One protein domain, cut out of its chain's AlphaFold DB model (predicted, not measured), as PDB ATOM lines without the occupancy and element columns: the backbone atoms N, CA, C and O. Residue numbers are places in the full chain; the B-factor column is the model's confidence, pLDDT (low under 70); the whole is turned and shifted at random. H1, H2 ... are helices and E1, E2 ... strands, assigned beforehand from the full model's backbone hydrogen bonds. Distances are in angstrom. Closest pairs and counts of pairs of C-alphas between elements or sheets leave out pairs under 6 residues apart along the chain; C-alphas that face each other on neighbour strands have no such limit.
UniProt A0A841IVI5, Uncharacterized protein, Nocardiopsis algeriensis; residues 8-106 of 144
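Overview. This is residues 8 to 106 of the 144 residues of an uncharacterized protein of Nocardiopsis algeriensis (UniProt A0A841IVI5). One strongly twisted sheet of six strands curls round the last helix, H3, and away from H3 two short helices, H1 and H2, make a steeply tilted pair of which H1 only grazes the sheet. With H3 on one face of the sheet these are two layers, a sheet and a helix over it. The 99 printed residues hold three named helices and six named strands, E1 E2 H1 H2 E3 E4 E5 E6 H3 along the chain, of mixed class. The sheet is mixed, in the order E2 E1 E6 E5 E4 E3. The whole is compact, with a radius of gyration of the C-alphas of 12.8 A and spans of 36 by 32 by 22 A.

Arrangement. Start at E1, residues 8 to 12, which forms a hairpin with E2, residues 15 to 20; look for N 10 and O 17 at 2.8 A. Next come H1, residues 22 to 29, and H2, residues 35 to 41, which touch at a steep tilt of 64 degrees, opposite ways, with the C-alphas of Leu 26 and Val 38 closest at 6.2 A. H1 only grazes the sheet with residues 22 to 24, and H2 is not on it. Then E3, residues 50 to 53, E4, residues 62 to 67, E5, residues 76 to 83, and E6, residues 86 to 92, form a meander, each strand the antiparallel neighbour of the one before. Check N 52 and O 63 at 2.9 A, N 66 and O 77 at 2.8 A, and N 78 and O 90 at 2.7 A. E6 is the parallel neighbour of E1, with N 11 and O 91 at 2.8 A. The sheet curls round H3, residues 95 to 106; the closest C-alphas of H3 and E6 are those of Val 98 and Ala 92, 5.7 A apart, and those of H3 and E3 are Gly 106 and Val 52, at 6.3 A. H3 is apart from H1 and H2. In H1, H2 and H3 every O i to N i+4 pair is within hydrogen-bond range.

Along the chain. Find C-alpha 8 at (269.341, 278.367, 240.278), where E1 begins its 12.9 A; E2 then covers 16.5 A. H1 measures 10.6 A, H2 9.8 A and E3 10.2 A. E4 runs 16.4 A, and E5, from C-alpha 76 at (275.507, 267.498, 239.412), runs 20.8 A. E6 spans 19.5 A, and H3 runs 15.4 A to C-alpha 106 at (284.161, 274.471, 227.332).

Size, cuts and confidence. The farthest C-alphas, those of Gly 14 and Asp 32, are 36.8 A apart. The printed part has no cut, and no link is long. Mean pLDDT of the printed part is 87.7; look for values under 70 at residues 56 to 60 and 82 to 86.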
ATOM      1  N   ALA A   8     268.297 278.549 241.274       94.81
ATOM      2  CA  ALA A   8     269.341 278.367 240.278       94.81
ATOM      3  C   ALA A   8     268.789 277.691 239.014       94.81
ATOM      4  O   ALA A   8     267.795 276.957 239.084       94.81
ATOM      5  N   PRO A   9     269.442 277.883 237.855       96.62
ATOM      6  CA  PRO A   9     269.112 277.151 236.644       96.62
ATOM      7  C   PRO A   9     269.388 275.651 236.800       96.62
ATOM      8  O   PRO A   9     270.461 275.249 237.251       96.62
ATOM      9  N   LEU A  10     268.449 274.825 236.350       97.44
ATOM     10  CA  LEU A  10     268.601 273.388 236.155       97.44
ATOM     11  C   LEU A  10     268.608 273.082 234.657       97.44
ATOM     12  O   LEU A  10     267.668 273.418 233.940       97.44
ATOM     13  N   TYR A  11     269.649 272.409 234.187       97.75
ATOM     14  CA  TYR A  11     269.736 271.900 232.830       97.75
ATOM     15  C   TYR A  11     269.306 270.431 232.776       97.75
ATOM     16  O   TYR A  11     269.862 269.578 233.477       97.75
ATOM     17  N   ARG A  12     268.296 270.144 231.952       97.00
ATOM     18  CA  ARG A  12     267.683 268.819 231.810       97.00
ATOM     19  C   ARG A  12     267.269 268.597 230.360       97.00
ATOM     20  O   ARG A  12     266.439 269.333 229.830       97.00
ATOM     21  N   ASN A  13     267.825 267.570 229.723       95.12
ATOM     22  CA  ASN A  13     267.487 267.086 228.381       95.12
ATOM     23  C   ASN A  13     267.403 268.194 227.317       95.12
ATOM     24  O   ASN A  13     266.464 268.239 226.522       95.12
ATOM     25  N   GLY A  14     268.371 269.111 227.302       94.69
ATOM     26  CA  GLY A  14     268.397 270.191 226.314       94.69
ATOM     27  C   GLY A  14     267.706 271.490 226.741       94.69
ATOM     28  O   GLY A  14     267.929 272.512 226.086       94.69
ATOM     29  N   SER A  15     266.917 271.473 227.817       96.94
ATOM     30  CA  SER A  15     266.121 272.607 228.306       96.94
ATOM     31  C   SER A  15     266.594 273.146 229.654       96.94
ATOM     32  O   SER A  15     267.261 272.455 230.421       96.94
ATOM     33  N   TRP A  16     266.227 274.402 229.913       97.25
ATOM     34  CA  TRP A  16     266.464 275.095 231.173       97.25
ATOM     35  C   TRP A  16     265.179 275.144 231.995       97.25
ATOM     36  O   TRP A  16     264.125 275.521 231.481       97.25
ATOM     37  N   GLU A  17     265.300 274.802 233.267       96.94
ATOM     38  CA  GLU A  17     264.274 274.893 234.301       96.94
ATOM     39  C   GLU A  17     264.833 275.690 235.488       96.94
ATOM     40  O   GLU A  17     266.031 275.975 235.552       96.94
ATOM     41  N   GLU A  18     263.980 276.043 236.443       95.56
ATOM     42  CA  GLU A  18     264.409 276.604 237.725       95.56
ATOM     43  C   GLU A  18     264.371 275.519 238.800       95.56
ATOM     44  O   GLU A  18     263.482 274.666 238.829       95.56
ATOM     45  N   THR A  19     265.339 275.552 239.707       94.75
ATOM     46  CA  THR A  19     265.372 274.690 240.885       94.75
ATOM     47  C   THR A  19     265.808 275.476 242.113       94.75
ATOM     48  O   THR A  19     266.251 276.621 242.012       94.75
ATOM     49  N   THR A  20     265.668 274.872 243.288       93.25
ATOM     50  CA  THR A  20     266.195 275.444 244.525       93.25
ATOM     51  C   THR A  20     267.713 275.363 244.520       93.25
ATOM     52  O   THR A  20     268.287 274.287 244.345       93.25
ATOM     53  N   ASP A  21     268.367 276.490 244.772       93.56
ATOM     54  CA  ASP A  21     269.803 276.536 244.977       93.56
ATOM     55  C   ASP A  21     270.149 276.156 246.420       93.56
ATOM     56  O   ASP A  21     270.371 276.998 247.291       93.56
ATOM     57  N   VAL A  22     270.177 274.846 246.664       92.00
ATOM     58  CA  VAL A  22     270.455 274.268 247.984       92.00
ATOM     59  C   VAL A  22     271.820 274.714 248.511       92.00
ATOM     60  O   VAL A  22     271.966 274.935 249.709       92.00
ATOM     61  N   VAL A  23     272.811 274.880 247.631       91.88
ATOM     62  CA  VAL A  23     274.166 275.292 248.017       91.88
ATOM     63  C   VAL A  23     274.189 276.751 248.457       91.88
ATOM     64  O   VAL A  23     274.709 277.034 249.531       91.88
ATOM     65  N   SER A  24     273.575 277.664 247.696       90.62
ATOM     66  CA  SER A  24     273.472 279.076 248.100       90.62
ATOM     67  C   SER A  24     272.688 279.237 249.401       90.62
ATOM     68  O   SER A  24     273.136 279.961 250.283       90.62
ATOM     69  N   THR A  25     271.564 278.534 249.563       90.56
ATOM     70  CA  THR A  25     270.786 278.591 250.810       90.56
ATOM     71  C   THR A  25     271.592 278.079 252.005       90.56
ATOM     72  O   THR A  25     271.651 278.745 253.036       90.56
ATOM     73  N   LEU A  26     272.282 276.944 251.870       91.00
ATOM     74  CA  LEU A  26     273.121 276.416 252.949       91.00
ATOM     75  C   LEU A  26     274.345 277.292 253.232       91.00
ATOM     76  O   LEU A  26     274.787 277.338 254.380       91.00
ATOM     77  N   TRP A  27     274.897 277.963 252.221       89.00
ATOM     78  CA  TRP A  27     275.986 278.919 252.400       89.00
ATOM     79  C   TRP A  27     275.541 280.109 253.251       89.00
ATOM     80  O   TRP A  27     276.207 280.428 254.233       89.00
ATOM     81  N   ASP A  28     274.385 280.703 252.948       86.56
ATOM     82  CA  ASP A  28     273.849 281.836 253.711       86.56
ATOM     83  C   ASP A  28     273.542 281.469 255.170       86.56
ATOM     84  O   ASP A  28     273.808 282.252 256.083       86.56
ATOM     85  N   GLU A  29     273.070 280.248 255.415       86.06
ATOM     86  CA  GLU A  29     272.846 279.724 256.767       86.06
ATOM     87  C   GLU A  29     274.147 279.419 257.533       86.06
ATOM     88  O   GLU A  29     274.132 279.303 258.761       86.06
ATOM     89  N   ASN A  30     275.271 279.231 256.833       83.50
ATOM     90  CA  ASN A  30     276.515 278.701 257.398       83.50
ATOM     91  C   ASN A  30     277.757 279.483 256.938       83.50
ATOM     92  O   ASN A  30     278.808 278.877 256.748       83.50
ATOM     93  N   GLN A  31     277.663 280.811 256.809       75.88
ATOM     94  CA  GLN A  31     278.737 281.669 256.271       75.88
ATOM     95  C   GLN A  31     280.088 281.551 257.012       75.88
ATOM     96  O   GLN A  31     281.128 281.878 256.446       75.88
ATOM     97  N   ASP A  32     280.093 281.054 258.254       80.25
ATOM     98  CA  ASP A  32     281.307 280.809 259.050       80.25
ATOM     99  C   ASP A  32     281.949 279.422 258.804       80.25
ATOM    100  O   ASP A  32     282.952 279.077 259.436       80.25
ATOM    101  N   GLN A  33     281.360 278.583 257.944       83.38
ATOM    102  CA  GLN A  33     281.837 277.227 257.659       83.38
ATOM    103  C   GLN A  33     282.644 277.147 256.363       83.38
ATOM    104  O   GLN A  33     282.466 277.920 255.428       83.38
ATOM    105  N   ASP A  34     283.520 276.145 256.306       88.25
ATOM    106  CA  ASP A  34     284.219 275.764 255.082       88.25
ATOM    107  C   ASP A  34     283.207 275.342 254.000       88.25
ATOM    108  O   ASP A  34     282.272 274.579 254.271       88.25
ATOM    109  N   TYR A  35     283.413 275.810 252.771       87.69
ATOM    110  CA  TYR A  35     282.568 275.501 251.623       87.69
ATOM    111  C   TYR A  35     282.452 273.990 251.369       87.69
ATOM    112  O   TYR A  35     281.375 273.488 251.046       87.69
ATOM    113  N   ASP A  36     283.506 273.224 251.657       91.56
ATOM    114  CA  ASP A  36     283.485 271.761 251.602       91.56
ATOM    115  C   ASP A  36     282.421 271.141 252.525       91.56
ATOM    116  O   ASP A  36     281.863 270.073 252.247       91.56
ATOM    117  N   VAL A  37     282.154 271.770 253.674       92.50
ATOM    118  CA  VAL A  37     281.100 271.337 254.601       92.50
ATOM    119  C   VAL A  37     279.728 271.631 254.007       92.50
ATOM    120  O   VAL A  37     278.838 270.784 254.117       92.50
ATOM    121  N   VAL A  38     279.571 272.773 253.337       92.38
ATOM    122  CA  VAL A  38     278.338 273.147 252.633       92.38
ATOM    123  C   VAL A  38     278.048 272.175 251.489       92.38
ATOM    124  O   VAL A  38     276.951 271.619 251.447       92.38
ATOM    125  N   LEU A  39     279.039 271.857 250.649       92.81
ATOM    126  CA  LEU A  39     278.901 270.864 249.575       92.81
ATOM    127  C   LEU A  39     278.460 269.501 250.115       92.81
ATOM    128  O   LEU A  39     277.484 268.928 249.630       92.81
ATOM    129  N   ARG A  40     279.108 269.008 251.180       93.75
ATOM    130  CA  ARG A  40     278.739 267.729 251.810       93.75
ATOM    131  C   ARG A  40     277.315 267.738 252.369       93.75
ATOM    132  O   ARG A  40     276.610 266.741 252.229       93.75
ATOM    133  N   ARG A  41     276.877 268.841 252.983       92.38
ATOM    134  CA  ARG A  41     275.499 269.000 253.488       92.38
ATOM    135  C   ARG A  41     274.469 269.071 252.363       92.38
ATOM    136  O   ARG A  41     273.378 268.538 252.524       92.38
ATOM    137  N   ALA A  42     274.835 269.661 251.228       92.00
ATOM    138  CA  ALA A  42     274.031 269.683 250.008       92.00
ATOM    139  C   ALA A  42     274.021 268.333 249.255       92.00
ATOM    140  O   ALA A  42     273.361 268.212 248.221       92.00
ATOM    141  N   GLY A  43     274.748 267.323 249.752       94.56
ATOM    142  CA  GLY A  43     274.832 265.982 249.171       94.56
ATOM    143  C   GLY A  43     275.925 265.809 248.112       94.56
ATOM    144  O   GLY A  43     276.037 264.731 247.526       94.56
ATOM    145  N   PHE A  44     276.746 266.829 247.858       94.69
ATOM    146  CA  PHE A  44     277.816 266.793 246.861       94.69
ATOM    147  C   PHE A  44     279.143 266.295 247.438       94.69
ATOM    148  O   PHE A  44     279.488 266.537 248.599       94.69
ATOM    149  N   ALA A  45     279.910 265.599 246.599       93.88
ATOM    150  CA  ALA A  45     281.306 265.309 246.881       93.88
ATOM    151  C   ALA A  45     282.094 266.633 246.920       93.88
ATOM    152  O   ALA A  45     281.962 267.421 245.989       93.88
ATOM    153  N   PRO A  46     282.935 266.877 247.939       90.19
ATOM    154  CA  PRO A  46     283.755 268.091 248.018       90.19
ATOM    155  C   PRO A  46     284.871 268.106 246.961       90.19
ATOM    156  O   PRO A  46     285.350 269.154 246.553       90.19
ATOM    157  N   SER A  47     285.296 266.930 246.489       90.50
ATOM    158  CA  SER A  47     286.250 266.826 245.388       90.50
ATOM    159  C   SER A  47     285.523 266.982 244.049       90.50
ATOM    160  O   SER A  47     284.563 266.239 243.814       90.50
ATOM    161  N   PRO A  48     285.986 267.875 243.153       91.56
ATOM    162  CA  PRO A  48     285.403 268.015 241.827       91.56
ATOM    163  C   PRO A  48     285.407 266.688 241.063       91.56
ATOM    164  O   PRO A  48     286.400 265.959 241.051       91.56
ATOM    165  N   TRP A  49     284.297 266.392 240.394       93.06
ATOM    166  CA  TRP A  49     284.196 265.310 239.418       93.06
ATOM    167  C   TRP A  49     284.999 265.628 238.156       93.06
ATOM    168  O   TRP A  49     285.709 264.768 237.638       93.06
ATOM    169  N   THR A  50     284.906 266.869 237.674       90.56
ATOM    170  CA  THR A  50     285.753 267.381 236.595       90.56
ATOM    171  C   THR A  50     285.897 268.894 236.686       90.56
ATOM    172  O   THR A  50     285.082 269.574 237.314       90.56
ATOM    173  N   GLN A  51     286.927 269.416 236.028       88.75
ATOM    174  CA  GLN A  51     287.161 270.841 235.866       88.75
ATOM    175  C   GLN A  51     287.564 271.124 234.422       88.75
ATOM    176  O   GLN A  51     288.434 270.453 233.870       88.75
ATOM    177  N   VAL A  52     286.954 272.145 233.823       84.81
ATOM    178  CA  VAL A  52     287.283 272.623 232.476       84.81
ATOM    179  C   VAL A  52     287.727 274.071 232.573       84.81
ATOM    180  O   VAL A  52     287.023 274.880 233.170       84.81
ATOM    181  N   GLY A  53     288.870 274.401 231.973       79.75
ATOM    182  CA  GLY A  53     289.450 275.743 232.022       79.75
ATOM    183  C   GLY A  53     290.369 275.955 233.229       79.75
ATOM    184  O   GLY A  53     291.002 275.012 233.705       79.75
ATOM    185  N   ASN A  54     290.498 277.196 233.702       72.56
ATOM    186  CA  ASN A  54     291.435 277.536 234.774       72.56
ATOM    187  C   ASN A  54     290.826 278.521 235.782       72.56
ATOM    188  O   ASN A  54     290.330 279.579 235.408       72.56
ATOM    189  N   THR A  55     290.892 278.150 237.059       70.38
ATOM    190  CA  THR A  55     290.411 278.915 238.217       70.38
ATOM    191  C   THR A  55     291.416 279.954 238.709       70.38
ATOM    192  O   THR A  55     291.060 280.810 239.509       70.38
ATOM    193  N   ASP A  56     292.665 279.888 238.241       68.06
ATOM    194  CA  ASP A  56     293.750 280.768 238.691       68.06
ATOM    195  C   ASP A  56     293.685 282.167 238.042       68.06
ATOM    196  O   ASP A  56     294.504 283.035 238.341       68.06
ATOM    197  N   PHE A  57     292.730 282.397 237.134       64.44
ATOM    198  CA  PHE A  57     292.561 283.664 236.430       64.44
ATOM    199  C   PHE A  57     291.465 284.533 237.045       64.44
ATOM    200  O   PHE A  57     290.464 284.047 237.563       64.44
ATOM    201  N   THR A  58     291.629 285.850 236.919       62.81
ATOM    202  CA  THR A  58     290.671 286.848 237.417       62.81
ATOM    203  C   THR A  58     289.333 286.831 236.669       62.81
ATOM    204  O   THR A  58     288.351 287.364 237.175       62.81
ATOM    205  N   LEU A  59     289.306 286.272 235.455       64.81
ATOM    206  CA  LEU A  59     288.133 286.216 234.583       64.81
ATOM    207  C   LEU A  59     287.372 284.882 234.702       64.81
ATOM    208  O   LEU A  59     287.973 283.878 235.090       64.81
ATOM    209  N   PRO A  60     286.091 284.842 234.264       63.72
ATOM    210  CA  PRO A  60     285.231 283.668 234.330       63.72
ATOM    211  C   PRO A  60     285.634 282.465 233.477       63.72
ATOM    212  O   PRO A  60     285.002 282.181 232.462       63.72
ATOM    213  N   LEU A  61     286.716 281.774 233.812       72.75
ATOM    214  CA  LEU A  61     287.378 280.889 232.854       72.75
ATOM    215  C   LEU A  61     287.371 279.425 233.270       72.75
ATOM    216  O   LEU A  61     288.117 278.635 232.690       72.75
ATOM    217  N   ALA A  62     286.523 279.047 234.231       83.31
ATOM    218  CA  ALA A  62     286.398 277.663 234.660       83.31
ATOM    219  C   ALA A  62     284.957 277.205 234.899       83.31
ATOM    220  O   ALA A  62     284.125 277.943 235.433       83.31
ATOM    221  N   LEU A  63     284.722 275.935 234.565       89.06
ATOM    222  CA  LEU A  63     283.639 275.128 235.116       89.06
ATOM    223  C   LEU A  63     284.234 274.162 236.118       89.06
ATOM    224  O   LEU A  63     285.160 273.424 235.772       89.06
ATOM    225  N   VAL A  64     283.670 274.129 237.315       91.50
ATOM    226  CA  VAL A  64     283.962 273.094 238.304       91.50
ATOM    227  C   VAL A  64     282.688 272.295 238.512       91.50
ATOM    228  O   VAL A  64     281.632 272.858 238.789       91.50
ATOM    229  N   VAL A  65     282.762 270.986 238.308       94.19
ATOM    230  CA  VAL A  65     281.596 270.108 238.405       94.19
ATOM    231  C   VAL A  65     281.743 269.226 239.628       94.19
ATOM    232  O   VAL A  65     282.739 268.518 239.751       94.19
ATOM    233  N   TYR A  66     280.725 269.191 240.477       95.56
ATOM    234  CA  TYR A  66     280.642 268.306 241.635       95.56
ATOM    235  C   TYR A  66     279.525 267.295 241.420       95.56
ATOM    236  O   TYR A  66     278.423 267.639 240.990       95.56
ATOM    237  N   ALA A  67     279.813 266.032 241.720       95.69
ATOM    238  CA  ALA A  67     278.831 264.962 241.645       95.69
ATOM    239  C   ALA A  67     278.110 264.813 242.987       95.69
ATOM    240  O   ALA A  67     278.733 264.858 244.051       95.69
ATOM    241  N   ARG A  68     276.796 264.609 242.936       94.56
ATOM    242  CA  ARG A  68     275.979 264.297 244.106       94.56
ATOM    243  C   ARG A  68     276.111 262.816 244.461       94.56
ATOM    244  O   ARG A  68     276.126 261.947 243.588       94.56
ATOM    245  N   HIS A  69     276.200 262.510 245.748       85.38
ATOM    246  CA  HIS A  69     276.151 261.138 246.242       85.38
ATOM    247  C   HIS A  69     274.700 260.645 246.368       85.38
ATOM    248  O   HIS A  69     273.776 261.426 246.559       85.38
ATOM    249  N   GLY A  70     274.489 259.328 246.287       78.31
ATOM    250  CA  GLY A  70     273.209 258.711 246.665       78.31
ATOM    251  C   GLY A  70     272.110 258.683 245.597       78.31
ATOM    252  O   GLY A  70     271.025 258.196 245.890       78.31
ATOM    253  N   GLY A  71     272.379 259.129 244.363       73.62
ATOM    254  CA  GLY A  71     271.411 259.047 243.256       73.62
ATOM    255  C   GLY A  71     270.250 260.043 243.353       73.62
ATOM    256  O   GLY A  71     269.251 259.882 242.659       73.62
ATOM    257  N   GLU A  72     270.376 261.052 244.213       82.81
ATOM    258  CA  GLU A  72     269.441 262.169 244.292       82.81
ATOM    259  C   GLU A  72     269.609 263.122 243.101       82.81
ATOM    260  O   GLU A  72     270.706 263.292 242.564       82.81
ATOM    261  N   GLU A  73     268.516 263.781 242.714       86.62
ATOM    262  CA  GLU A  73     268.511 264.787 241.655       86.62
ATOM    263  C   GLU A  73     268.457 266.211 242.230       86.62
ATOM    264  O   GLU A  73     267.761 266.436 243.223       86.62
ATOM    265  N   PRO A  74     269.103 267.197 241.581       92.94
ATOM    266  CA  PRO A  74     269.974 267.065 240.407       92.94
ATOM    267  C   PRO A  74     271.313 266.385 240.733       92.94
ATOM    268  O   PRO A  74     271.920 266.655 241.772       92.94
ATOM    269  N   ALA A  75     271.782 265.515 239.832       95.62
ATOM    270  CA  ALA A  75     272.961 264.685 240.079       95.62
ATOM    271  C   ALA A  75     274.282 265.473 240.080       95.62
ATOM    272  O   ALA A  75     275.285 264.976 240.591       95.62
ATOM    273  N   PHE A  76     274.300 266.686 239.519       96.94
ATOM    274  CA  PHE A  76     275.507 267.498 239.412       96.94
ATOM    275  C   PHE A  76     275.249 268.965 239.747       96.94
ATOM    276  O   PHE A  76     274.232 269.541 239.353       96.94
ATOM    277  N   LEU A  77     276.220 269.562 240.433       96.25
ATOM    278  CA  LEU A  77     276.402 271.003 240.569       96.25
ATOM    279  C   LEU A  77     277.515 271.418 239.609       96.25
ATOM    280  O   LEU A  77     278.579 270.805 239.587       96.25
ATOM    281  N   VAL A  78     277.269 272.459 238.831       95.06
ATOM    282  CA  VAL A  78     278.213 273.101 237.925       95.06
ATOM    283  C   VAL A  78     278.412 274.524 238.418       95.06
ATOM    284  O   VAL A  78     277.516 275.361 238.340       95.06
ATOM    285  N   GLU A  79     279.601 274.798 238.921       92.12
ATOM    286  CA  GLU A  79     280.027 276.143 239.267       92.12
ATOM    287  C   GLU A  79     280.629 276.796 238.037       92.12
ATOM    288  O   GLU A  79     281.652 276.353 237.512       92.12
ATOM    289  N   VAL A  80     279.989 277.867 237.584       86.88
ATOM    290  CA  VAL A  80     280.581 278.794 236.630       86.88
ATOM    291  C   VAL A  80     281.245 279.875 237.466       86.88
ATOM    292  O   VAL A  80     280.562 280.699 238.075       86.88
ATOM    293  N   ASN A  81     282.572 279.836 237.546       74.56
ATOM    294  CA  ASN A  81     283.346 280.787 238.337       74.56
ATOM    295  C   ASN A  81     283.599 282.046 237.517       74.56
ATOM    296  O   ASN A  81     284.327 281.907 236.541       74.56
ATOM    297  N   PRO A  82     283.066 283.235 237.877       52.66
ATOM    298  CA  PRO A  82     283.485 284.507 237.300       52.66
ATOM    299  C   PRO A  82     284.728 285.165 237.891       52.66
ATOM    300  O   PRO A  82     285.372 285.938 237.189       52.66
ATOM    301  N   SER A  83     285.045 284.893 239.156       54.88
ATOM    302  CA  SER A  83     286.248 285.329 239.887       54.88
ATOM    303  C   SER A  83     286.143 284.822 241.334       54.88
ATOM    304  O   SER A  83     285.110 284.280 241.717       54.88
ATOM    305  N   SER A  84     287.145 285.082 242.181       55.59
ATOM    306  CA  SER A  84     287.144 284.726 243.616       55.59
ATOM    307  C   SER A  84     285.999 285.313 244.458       55.59
ATOM    308  O   SER A  84     285.911 285.015 245.647       55.59
ATOM    309  N   SER A  85     285.150 286.172 243.887       60.03
ATOM    310  CA  SER A  85     284.129 286.925 244.625       60.03
ATOM    311  C   SER A  85     282.687 286.542 244.297       60.03
ATOM    312  O   SER A  85     281.792 286.903 245.057       60.03
ATOM    313  N   PHE A  86     282.448 285.796 243.217       66.31
ATOM    314  CA  PHE A  86     281.108 285.345 242.846       66.31
ATOM    315  C   PHE A  86     281.192 283.975 242.188       66.31
ATOM    316  O   PHE A  86     282.049 283.762 241.336       66.31
ATOM    317  N   VAL A  87     280.284 283.076 242.559       79.44
ATOM    318  CA  VAL A  87     280.114 281.756 241.946       79.44
ATOM    319  C   VAL A  87     278.684 281.683 241.432       79.44
ATOM    320  O   VAL A  87     277.745 281.995 242.165       79.44
ATOM    321  N   HIS A  88     278.503 281.314 240.167       87.38
ATOM    322  CA  HIS A  88     277.176 281.027 239.635       87.38
ATOM    323  C   HIS A  88     276.931 279.524 239.678       87.38
ATOM    324  O   HIS A  88     277.637 278.759 239.019       87.38
ATOM    325  N   HIS A  89     275.913 279.110 240.428       92.94
ATOM    326  CA  HIS A  89     275.478 277.722 240.458       92.94
ATOM    327  C   HIS A  89     274.548 277.424 239.289       92.94
ATOM    328  O   HIS A  89     273.565 278.126 239.043       92.94
ATOM    329  N   VAL A  90     274.854 276.343 238.589       95.25
ATOM    330  CA  VAL A  90     273.991 275.713 237.601       95.25
ATOM    331  C   VAL A  90     273.898 274.245 237.964       95.25
ATOM    332  O   VAL A  90     274.904 273.607 238.242       95.25
ATOM    333  N   TYR A  91     272.707 273.676 237.948       96.88
ATOM    334  CA  TYR A  91     272.522 272.258 238.215       96.88
ATOM    335  C   TYR A  91     272.338 271.495 236.910       96.88
ATOM    336  O   TYR A  91     271.751 272.006 235.958       96.88
ATOM    337  N   ALA A  92     272.808 270.254 236.867       97.19
ATOM    338  CA  ALA A  92     272.554 269.346 235.758       97.19
ATOM    339  C   ALA A  92     271.920 268.062 236.286       97.19
ATOM    340  O   ALA A  92     272.346 267.490 237.295       97.19
ATOM    341  N   HIS A  93     270.856 267.635 235.615       96.19
ATOM    342  CA  HIS A  93     270.028 266.536 236.085       96.19
ATOM    343  C   HIS A  93     270.771 265.193 236.039       96.19
ATOM    344  O   HIS A  93     270.704 264.447 237.013       96.19
ATOM    345  N   GLN A  94     271.534 264.921 234.976       95.38
ATOM    346  CA  GLN A  94     272.332 263.696 234.822       95.38
ATOM    347  C   GLN A  94     273.604 263.919 233.980       95.38
ATOM    348  O   GLN A  94     273.896 265.027 233.537       95.38
ATOM    349  N   VAL A  95     274.405 262.862 233.782       95.25
ATOM    350  CA  VAL A  95     275.749 262.956 233.170       95.25
ATOM    351  C   VAL A  95     275.712 263.565 231.771       95.25
ATOM    352  O   VAL A  95     276.550 264.406 231.456       95.25
ATOM    353  N   HIS A  96     274.771 263.159 230.912       95.62
ATOM    354  CA  HIS A  96     274.743 263.679 229.542       95.62
ATOM    355  C   HIS A  96     274.387 265.175 229.513       95.62
ATOM    356  O   HIS A  96     274.921 265.894 228.678       95.62
ATOM    357  N   ASP A  97     273.590 265.657 230.474       96.94
ATOM    358  CA  ASP A  97     273.289 267.084 230.627       96.94
ATOM    359  C   ASP A  97     274.563 267.878 230.969       96.94
ATOM    360  O   ASP A  97     274.807 268.939 230.399       96.94
ATOM    361  N   VAL A  98     275.429 267.343 231.839       95.88
ATOM    362  CA  VAL A  98     276.746 267.944 232.126       95.88
ATOM    363  C   VAL A  98     277.632 267.960 230.885       95.88
ATOM    364  O   VAL A  98     278.263 268.975 230.594       95.88
ATOM    365  N   MET A  99     277.694 266.851 230.146       96.50
ATOM    366  CA  MET A  99     278.519 266.762 228.937       96.50
ATOM    367  C   MET A  99     278.065 267.758 227.866       96.50
ATOM    368  O   MET A  99     278.902 268.366 227.192       96.50
ATOM    369  N   ASP A 100     276.759 267.982 227.747       96.69
ATOM    370  CA  ASP A 100     276.188 269.002 226.873       96.69
ATOM    371  C   ASP A 100     276.603 270.414 227.309       96.69
ATOM    372  O   ASP A 100     277.017 271.217 226.468       96.69
ATOM    373  N   LEU A 101     276.561 270.726 228.611       94.56
ATOM    374  CA  LEU A 101     277.036 272.012 229.140       94.56
ATOM    375  C   LEU A 101     278.533 272.218 228.886       94.56
ATOM    376  O   LEU A 101     278.931 273.275 228.393       94.56
ATOM    377  N   ILE A 102     279.359 271.201 229.143       93.38
ATOM    378  CA  ILE A 102     280.800 271.236 228.858       93.38
ATOM    379  C   ILE A 102     281.046 271.462 227.365       93.38
ATOM    380  O   ILE A 102     281.882 272.282 227.001       93.38
ATOM    381  N   THR A 103     280.295 270.805 226.485       93.56
ATOM    382  CA  THR A 103     280.448 270.983 225.032       93.56
ATOM    383  C   THR A 103     280.044 272.392 224.589       93.56
ATOM    384  O   THR A 103     280.667 272.969 223.698       93.56
ATOM    385  N   ARG A 104     279.017 272.975 225.221       92.50
ATOM    386  CA  ARG A 104     278.524 274.327 224.912       92.50
ATOM    387  C   ARG A 104     279.451 275.431 225.411       92.50
ATOM    388  O   ARG A 104     279.594 276.444 224.730       92.50
ATOM    389  N   TRP A 105     280.043 275.269 226.590       90.25
ATOM    390  CA  TRP A 105     280.789 276.335 227.271       90.25
ATOM    391  C   TRP A 105     282.303 276.118 227.272       90.25
ATOM    392  O   TRP A 105     283.060 277.085 227.215       90.25
ATOM    393  N   GLY A 106     282.754 274.866 227.270       88.06
ATOM    394  CA  GLY A 106     284.161 274.471 227.332       88.06
ATOM    395  C   GLY A 106     285.056 275.175 226.309       88.06
ATOM    396  O   GLY A 106     286.054 275.761 226.726       88.06
TER     397      GLY A 106